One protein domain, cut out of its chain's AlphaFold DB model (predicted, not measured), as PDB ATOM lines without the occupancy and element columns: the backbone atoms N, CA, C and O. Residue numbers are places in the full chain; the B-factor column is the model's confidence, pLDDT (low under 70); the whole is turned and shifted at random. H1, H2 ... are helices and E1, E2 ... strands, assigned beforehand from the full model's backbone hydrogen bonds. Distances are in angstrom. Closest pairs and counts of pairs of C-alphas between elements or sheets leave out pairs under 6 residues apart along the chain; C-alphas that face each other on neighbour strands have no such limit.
ATOM      1  N   LEU A   6     200.348 231.152 197.985       93.50
ATOM      2  CA  LEU A   6     201.689 230.883 198.462       93.50
ATOM      3  C   LEU A   6     201.862 229.370 198.625       93.50
ATOM      4  O   LEU A   6     200.973 228.682 199.127       93.50
ATOM      5  N   ILE A   7     203.003 228.848 198.202       95.94
ATOM      6  CA  ILE A   7     203.437 227.474 198.454       95.94
ATOM      7  C   ILE A   7     204.190 227.475 199.774       95.94
ATOM      8  O   ILE A   7     205.119 228.263 199.932       95.94
ATOM      9  N   ILE A   8     203.805 226.594 200.697       97.06
ATOM     10  CA  ILE A   8     204.493 226.432 201.977       97.06
ATOM     11  C   ILE A   8     205.514 225.309 201.853       97.06
ATOM     12  O   ILE A   8     205.164 224.173 201.513       97.06
ATOM     13  N   ILE A   9     206.761 225.619 202.186       97.94
ATOM     14  CA  ILE A   9     207.850 224.657 202.294       97.94
ATOM     15  C   ILE A   9     208.383 224.610 203.723       97.94
ATOM     16  O   ILE A   9     208.438 225.624 204.415       97.94
ATOM     17  N   ARG A  10     208.812 223.424 204.150       97.56
ATOM     18  CA  ARG A  10     209.516 223.203 205.413       97.56
ATOM     19  C   ARG A  10     210.954 222.798 205.124       97.56
ATOM     20  O   ARG A  10     211.188 221.812 204.426       97.56
ATOM     21  N   VAL A  11     211.912 223.547 205.658       97.00
ATOM     22  CA  VAL A  11     213.345 223.255 205.519       97.00
ATOM     23  C   VAL A  11     213.697 222.043 206.374       97.00
ATOM     24  O   VAL A  11     213.424 222.024 207.572       97.00
ATOM     25  N   LYS A  12     214.331 221.029 205.779       96.25
ATOM     26  CA  LYS A  12     214.606 219.751 206.458       96.25
ATOM     27  C   LYS A  12     215.575 219.888 207.631       96.25
ATOM     28  O   LYS A  12     215.396 219.225 208.643       96.25
ATOM     29  N   SER A  13     216.595 220.737 207.498       95.25
ATOM     30  CA  SER A  13     217.654 220.886 208.505       95.25
ATOM     31  C   SER A  13     217.220 221.663 209.746       95.25
ATOM     32  O   SER A  13     217.747 221.420 210.826       95.25
ATOM     33  N   THR A  14     216.280 222.601 209.606       94.75
ATOM     34  CA  THR A  14     215.873 223.506 210.695       94.75
ATOM     35  C   THR A  14     214.428 223.316 211.135       94.75
ATOM     36  O   THR A  14     214.034 223.853 212.164       94.75
ATOM     37  N   GLY A  15     213.611 222.610 210.350       94.69
ATOM     38  CA  GLY A  15     212.169 222.507 210.566       94.69
ATOM     39  C   GLY A  15     211.405 223.813 210.329       94.69
ATOM     40  O   GLY A  15     210.191 223.831 210.508       94.69
ATOM     41  N   ARG A  16     212.081 224.897 209.920       96.00
ATOM     42  CA  ARG A  16     211.453 226.203 209.692       96.00
ATOM     43  C   ARG A  16     210.586 226.182 208.446       96.00
ATOM     44  O   ARG A  16     210.946 225.564 207.440       96.00
ATOM     45  N   GLU A  17     209.476 226.900 208.517       97.75
ATOM     46  CA  GLU A  17     208.520 227.017 207.427       97.75
ATOM     47  C   GLU A  17     208.607 228.383 206.762       97.75
ATOM     48  O   GLU A  17     208.781 229.415 207.411       97.75
ATOM     49  N   PHE A  18     208.475 228.364 205.443       97.25
ATOM     50  CA  PHE A  18     208.454 229.549 204.606       97.25
ATOM     51  C   PHE A  18     207.357 229.401 203.569       97.25
ATOM     52  O   PHE A  18     207.047 228.291 203.134       97.25
ATOM     53  N   ALA A  19     206.803 230.526 203.145       96.75
ATOM     54  CA  ALA A  19     205.834 230.575 202.072       96.75
ATOM     55  C   ALA A  19     206.331 231.494 200.957       96.75
ATOM     56  O   ALA A  19     206.847 232.583 201.220       96.75
ATOM     57  N   TYR A  20     206.176 231.057 199.709       95.31
ATOM     58  CA  TYR A  20     206.574 231.838 198.542       95.31
ATOM     59  C   TYR A  20     205.497 231.813 197.448       95.31
ATOM     60  O   TYR A  20     204.742 230.843 197.357       95.31
ATOM     61  N   PRO A  21     205.406 232.836 196.580       94.44
ATOM     62  CA  PRO A  21     204.365 232.885 195.556       94.44
ATOM     63  C   PRO A  21     204.529 231.803 194.494       94.44
ATOM     64  O   PRO A  21     205.599 231.657 193.896       94.44
ATOM     65  N   ALA A  22     203.445 231.080 194.194       91.56
ATOM     66  CA  ALA A  22     203.473 230.024 193.183       91.56
ATOM     67  C   ALA A  22     203.947 230.554 191.818       91.56
ATOM     68  O   ALA A  22     204.837 229.982 191.182       91.56
ATOM     69  N   SER A  23     203.417 231.704 191.403       90.06
ATOM     70  CA  SER A  23     203.830 232.393 190.182       90.06
ATOM     71  C   SER A  23     204.962 233.382 190.447       90.06
ATOM     72  O   SER A  23     204.896 234.163 191.390       90.06
ATOM     73  N   ARG A  24     205.955 233.429 189.551       87.81
ATOM     74  CA  ARG A  24     206.989 234.483 189.547       87.81
ATOM     75  C   ARG A  24     206.445 235.884 189.240       87.81
ATOM     76  O   ARG A  24     207.154 236.856 189.439       87.81
ATOM     77  N   TYR A  25     205.228 235.961 188.704       87.88
ATOM     78  CA  TYR A  25     204.543 237.209 188.358       87.88
ATOM     79  C   TYR A  25     203.587 237.681 189.459       87.88
ATOM     80  O   TYR A  25     202.837 238.625 189.251       87.88
ATOM     81  N   SER A  26     203.523 236.963 190.583       85.50
ATOM     82  CA  SER A  26     202.702 237.364 191.719       85.50
ATOM     83  C   SER A  26     203.411 238.463 192.504       85.50
ATOM     84  O   SER A  26     204.611 238.364 192.748       85.50
ATOM     85  N   GLU A  27     202.654 239.473 192.923       85.88
ATOM     86  CA  GLU A  27     203.120 240.548 193.807       85.88
ATOM     87  C   GLU A  27     203.102 240.144 195.290       85.88
ATOM     88  O   GLU A  27     203.465 240.934 196.158       85.88
ATOM     89  N   LEU A  28     202.671 238.917 195.600       89.81
ATOM     90  CA  LEU A  28     202.669 238.432 196.973       89.81
ATOM     91  C   LEU A  28     204.106 238.356 197.524       89.81
ATOM     92  O   LEU A  28     205.026 237.963 196.802       89.81
ATOM     93  N   PRO A  29     204.311 238.686 198.808       91.88
ATOM     94  CA  PRO A  29     205.619 238.592 199.436       91.88
ATOM     95  C   PRO A  29     206.015 237.136 199.704       91.88
ATOM     96  O   PRO A  29     205.176 236.232 199.780       91.88
ATOM     97  N   THR A  30     207.311 236.914 199.911       95.31
ATOM     98  CA  THR A  30     207.784 235.742 200.652       95.31
ATOM     99  C   THR A  30     207.673 236.019 202.144       95.31
ATOM    100  O   THR A  30     207.936 237.129 202.602       95.31
ATOM    101  N   VAL A  31     207.276 235.012 202.915       96.12
ATOM    102  CA  VAL A  31     207.128 235.133 204.371       96.12
ATOM    103  C   VAL A  31     207.727 233.916 205.058       96.12
ATOM    104  O   VAL A  31     207.747 232.818 204.495       96.12
ATOM    105  N   SER A  32     208.228 234.095 206.275       96.56
ATOM    106  CA  SER A  32     208.397 232.967 207.191       96.56
ATOM    107  C   SER A  32     207.040 232.625 207.809       96.56
ATOM    108  O   SER A  32     206.129 233.452 207.815       96.56
ATOM    109  N   ILE A  33     206.871 231.394 208.284       94.81
ATOM    110  CA  ILE A  33     205.683 230.998 209.044       94.81
ATOM    111  C   ILE A  33     206.125 230.607 210.446       94.81
ATOM    112  O   ILE A  33     206.881 229.654 210.641       94.81
ATOM    113  N   GLU A  34     205.622 231.350 211.424       92.19
ATOM    114  CA  GLU A  34     205.925 231.175 212.838       92.19
ATOM    115  C   GLU A  34     204.612 230.889 213.567       92.19
ATOM    116  O   GLU A  34     203.736 231.746 213.659       92.19
ATOM    117  N   ALA A  35     204.428 229.639 214.007       87.44
ATOM    118  CA  ALA A  35     203.196 229.172 214.655       87.44
ATOM    119  C   ALA A  35     201.900 229.513 213.876       87.44
ATOM    120  O   ALA A  35     200.884 229.875 214.462       87.44
ATOM    121  N   GLY A  36     201.937 229.412 212.541       84.56
ATOM    122  CA  GLY A  36     200.796 229.709 211.662       84.56
ATOM    123  C   GLY A  36     200.602 231.193 211.331       84.56
ATOM    124  O   GLY A  36     199.685 231.527 210.584       84.56
ATOM    125  N   THR A  37     201.471 232.073 211.831       89.62
ATOM    126  CA  THR A  37     201.444 233.518 211.568       89.62
ATOM    127  C   THR A  37     202.536 233.893 210.557       89.62
ATOM    128  O   THR A  37     203.639 233.344 210.635       89.62
ATOM    129  N   PRO A  38     202.269 234.796 209.591       92.06
ATOM    130  CA  PRO A  38     203.293 235.275 208.670       92.06
ATOM    131  C   PRO A  38     204.316 236.155 209.400       92.06
ATOM    132  O   PRO A  38     203.955 237.116 210.076       92.06
ATOM    133  N   GLY A  39     205.593 235.834 209.227       92.94
ATOM    134  CA  GLY A  39     206.727 236.582 209.754       92.94
ATOM    135  C   GLY A  39     207.644 237.114 208.653       92.94
ATOM    136  O   GLY A  39     207.495 236.814 207.462       92.94
ATOM    137  N   HIS A  40     208.638 237.898 209.069       94.12
ATOM    138  CA  HIS A  40     209.659 238.432 208.169       94.12
ATOM    139  C   HIS A  40     210.620 237.335 207.695       94.12
ATOM    140  O   HIS A  40     210.931 236.386 208.421       94.12
ATOM    141  N   THR A  41     211.134 237.475 206.474       95.19
ATOM    142  CA  THR A  41     212.180 236.609 205.928       95.19
ATOM    143  C   THR A  41     213.127 237.404 205.042       95.19
ATOM    144  O   THR A  41     212.725 238.351 204.373       95.19
ATOM    145  N   ASN A  42     214.393 236.989 205.017       94.12
ATOM    146  CA  ASN A  42     215.389 237.526 204.088       94.12
ATOM    147  C   ASN A  42     215.481 236.701 202.797       94.12
ATOM    148  O   ASN A  42     216.205 237.089 201.889       94.12
ATOM    149  N   PHE A  43     214.773 235.569 202.718       95.75
ATOM    150  CA  PHE A  43     214.787 234.714 201.536       95.75
ATOM    151  C   PHE A  43     213.835 235.228 200.461       95.75
ATOM    152  O   PHE A  43     212.635 235.410 200.695       95.75
ATOM    153  N   GLY A  44     214.365 235.382 199.252       95.62
ATOM    154  CA  GLY A  44     213.592 235.641 198.052       95.62
ATOM    155  C   GLY A  44     212.912 234.384 197.506       95.62
ATOM    156  O   GLY A  44     213.222 233.247 197.868       95.62
ATOM    157  N   ARG A  45     211.987 234.579 196.557       95.31
ATOM    158  CA  ARG A  45     211.261 233.473 195.909       95.31
ATOM    159  C   ARG A  45     212.214 232.468 195.255       95.31
ATOM    160  O   ARG A  45     211.992 231.267 195.356       95.31
ATOM    161  N   SER A  46     213.241 232.949 194.557       96.19
ATOM    162  CA  SER A  46     214.211 232.102 193.851       96.19
ATOM    163  C   SER A  46     214.957 231.160 194.792       96.19
ATOM    164  O   SER A  46     215.139 229.997 194.452       96.19
ATOM    165  N   GLU A  47     215.339 231.632 195.979       96.88
ATOM    166  CA  GLU A  47     216.048 230.828 196.977       96.88
ATOM    167  C   GLU A  47     215.152 229.728 197.548       96.88
ATOM    168  O   GLU A  47     215.571 228.578 197.655       96.88
ATOM    169  N   LEU A  48     213.896 230.056 197.856       96.62
ATOM    170  CA  LEU A  48     212.939 229.089 198.395       96.62
ATOM    171  C   LEU A  48     212.561 228.019 197.359       96.62
ATOM    172  O   LEU A  48     212.497 226.837 197.695       96.62
ATOM    173  N   VAL A  49     212.393 228.407 196.090       97.06
ATOM    174  CA  VAL A  49     212.203 227.458 194.979       97.06
ATOM    175  C   VAL A  49     213.431 226.567 194.815       97.06
ATOM    176  O   VAL A  49     213.290 225.349 194.747       97.06
ATOM    177  N   PHE A  50     214.635 227.145 194.835       97.44
ATOM    178  CA  PHE A  50     215.880 226.381 194.760       97.44
ATOM    179  C   PHE A  50     215.979 225.343 195.887       97.44
ATOM    180  O   PHE A  50     216.356 224.198 195.638       97.44
ATOM    181  N   MET A  51     215.605 225.707 197.119       96.69
ATOM    182  CA  MET A  51     215.592 224.773 198.248       96.69
ATOM    183  C   MET A  51     214.611 223.612 198.042       96.69
ATOM    184  O   MET A  51     214.935 222.481 198.404       96.69
ATOM    185  N   GLU A  52     213.429 223.863 197.479       96.44
ATOM    186  CA  GLU A  52     212.460 222.807 197.163       96.44
ATOM    187  C   GLU A  52     212.976 221.887 196.048       96.44
ATOM    188  O   GLU A  52     213.000 220.669 196.222       96.44
ATOM    189  N   GLU A  53     213.443 222.454 194.934       96.56
ATOM    190  CA  GLU A  53     213.896 221.702 193.756       96.56
ATOM    191  C   GLU A  53     215.132 220.838 194.044       96.56
ATOM    192  O   GLU A  53     215.245 219.726 193.532       96.56
ATOM    193  N   ASN A  54     216.028 221.302 194.921       97.12
ATOM    194  CA  ASN A  54     217.209 220.543 195.354       97.12
ATOM    195  C   ASN A  54     216.926 219.621 196.553       97.12
ATOM    196  O   ASN A  54     217.843 219.018 197.109       97.12
ATOM    197  N   GLY A  55     215.668 219.516 196.993       94.94
ATOM    198  CA  GLY A  55     215.268 218.633 198.084       94.94
ATOM    199  C   GLY A  55     215.780 219.046 199.470       94.94
ATOM    200  O   GLY A  55     215.760 218.218 200.384       94.94
ATOM    201  N   LEU A  56     216.210 220.298 199.652       97.12
ATOM    202  CA  LEU A  56     216.580 220.888 200.949       97.12
ATOM    203  C   LEU A  56     215.344 221.236 201.791       97.12
ATOM    204  O   LEU A  56     215.400 221.255 203.024       97.12
ATOM    205  N   ALA A  57     214.218 221.470 201.124       97.69
ATOM    206  CA  ALA A  57     212.920 221.690 201.732       97.69
ATOM    207  C   ALA A  57     211.860 220.770 201.116       97.69
ATOM    208  O   ALA A  57     212.022 220.253 200.012       97.69
ATOM    209  N   THR A  58     210.770 220.546 201.843       97.44
ATOM    210  CA  THR A  58     209.614 219.772 201.369       97.44
ATOM    211  C   THR A  58     208.378 220.644 201.346       97.44
ATOM    212  O   THR A  58     208.136 221.374 202.307       97.44
ATOM    213  N   ARG A  59     207.557 220.528 200.302       96.44
ATOM    214  CA  ARG A  59     206.240 221.168 200.276       96.44
ATOM    215  C   ARG A  59     205.345 220.562 201.354       96.44
ATOM    216  O   ARG A  59     205.156 219.349 201.383       96.44
ATOM    217  N   VAL A  60     204.798 221.408 202.218       96.31
ATOM    218  CA  VAL A  60     203.918 220.994 203.325       96.31
ATOM    219  C   VAL A  60     202.505 221.557 203.206       96.31
ATOM    220  O   VAL A  60     201.608 221.086 203.898       96.31
ATOM    221  N   GLY A  61     202.266 222.515 202.307       94.44
ATOM    222  CA  GLY A  61     200.921 223.037 202.094       94.44
ATOM    223  C   GLY A  61     200.862 224.272 201.210       94.44
ATOM    224  O   GLY A  61     201.775 224.556 200.432       94.44
ATOM    225  N   TYR A  62     199.759 225.002 201.353       93.19
ATOM    226  CA  TYR A  62     199.498 226.258 200.661       93.19
ATOM    227  C   TYR A  62     198.937 227.281 201.649       93.19
ATOM    228  O   TYR A  62     198.157 226.921 202.528       93.19
ATOM    229  N   ALA A  63     199.300 228.547 201.470       89.00
ATOM    230  CA  ALA A  63     198.755 229.677 202.215       89.00
ATOM    231  C   ALA A  63     198.092 230.679 201.262       89.00
ATOM    232  O   ALA A  63     198.417 230.752 200.072       89.00
ATOM    233  N   LYS A  64     197.164 231.466 201.805       86.62
ATOM    234  CA  LYS A  64     196.547 232.613 201.139       86.62
ATOM    235  C   LYS A  64     196.753 233.838 202.025       86.62
ATOM    236  O   LYS A  64     196.508 233.763 203.223       86.62
ATOM    237  N   LEU A  65     197.182 234.945 201.428       81.25
ATOM    238  CA  LEU A  65     197.191 236.255 202.077       81.25
ATOM    239  C   LEU A  65     195.868 236.958 201.778       81.25
ATOM    240  O   LEU A  65     195.409 236.973 200.635       81.25
TER     241      LEU A  65
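Overview. This is residues 6 to 65 of the 78 residues of an uncharacterized protein of Buttiauxella sp. JUb87 (UniProt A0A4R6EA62). Look for one strongly twisted wall of five strands, with one short helix, H1, packed across one of its faces over E2 and E1. The small hairpin of E3 and E4 makes one end of the wall, away from most of the helix, and E5 makes the other edge. You will find 60 printed residues with five named strands and one named helix, along the chain E1, E2, E3, E4, H1, E5; the sheet's order is E4, E3, E2, E1, E5, antiparallel throughout, and the class is mixed, helices and strands. The whole is compact, with a radius of gyration of the C-alphas of 10.2 A and spans of 28 by 24 by 20 A.

Along the chain. Find C-alpha 6 at (201.689, 230.883, 198.462); from there E1, residues 6 to 11, runs 15.6 A. Next comes E2, residues 17 to 21, 13.9 A long. E3 is residues 31 to 34, and E4 is residues 37 to 39. Go on to C-alpha 45 at (211.261, 233.473, 195.909), where H1, residues 45 to 53, begins its 12.3 A. E5, residues 57 to 63, runs 16.3 A and ends at C-alpha 63, (198.755, 229.677, 202.215).

Arrangement. Begin with the sheet, whose strands' lines turn by 119 degrees from edge to edge. E1, E2, E3 and E4 form a meander, each strand the antiparallel neighbour of the one before, and each step is a hairpin. Between E1 and E2, at 148 degrees, N 9 and O 18 are 2.8 A apart, within hydrogen-bond range. Between E2 and E3, look at N 19 and O 31, 2.8 A. Between E3 and E4, at 129 degrees, look at N 39 and O 32, 2.8 A. On the other side of E1 from E2 is edge strand E5, antiparallel at 148 degrees, with N 10 and O 58 at 2.8 A. H1 is on the sheet at a height of 8.4 A, over E2 and only just over E1, on which 3 of its C-alphas fall. It runs across the strands, at 65 degrees to E2 on the local plane. The closest C-alphas of H1 and E2 are those of Arg 45 and Tyr 20, 5.6 A apart. In H1 every O i to N i+4 pair is within hydrogen-bond range. E4 and E5 are apart.

Size, cuts and confidence. The C-alphas farthest apart are those of Ser 13 and Tyr 25, 29.1 A. The printed part has no cut. No link is long; E2 to E3, with 9 residues between them, is short, and the others are tight. The mean pLDDT of the printed part is 93.9, and no printed residue is under 70.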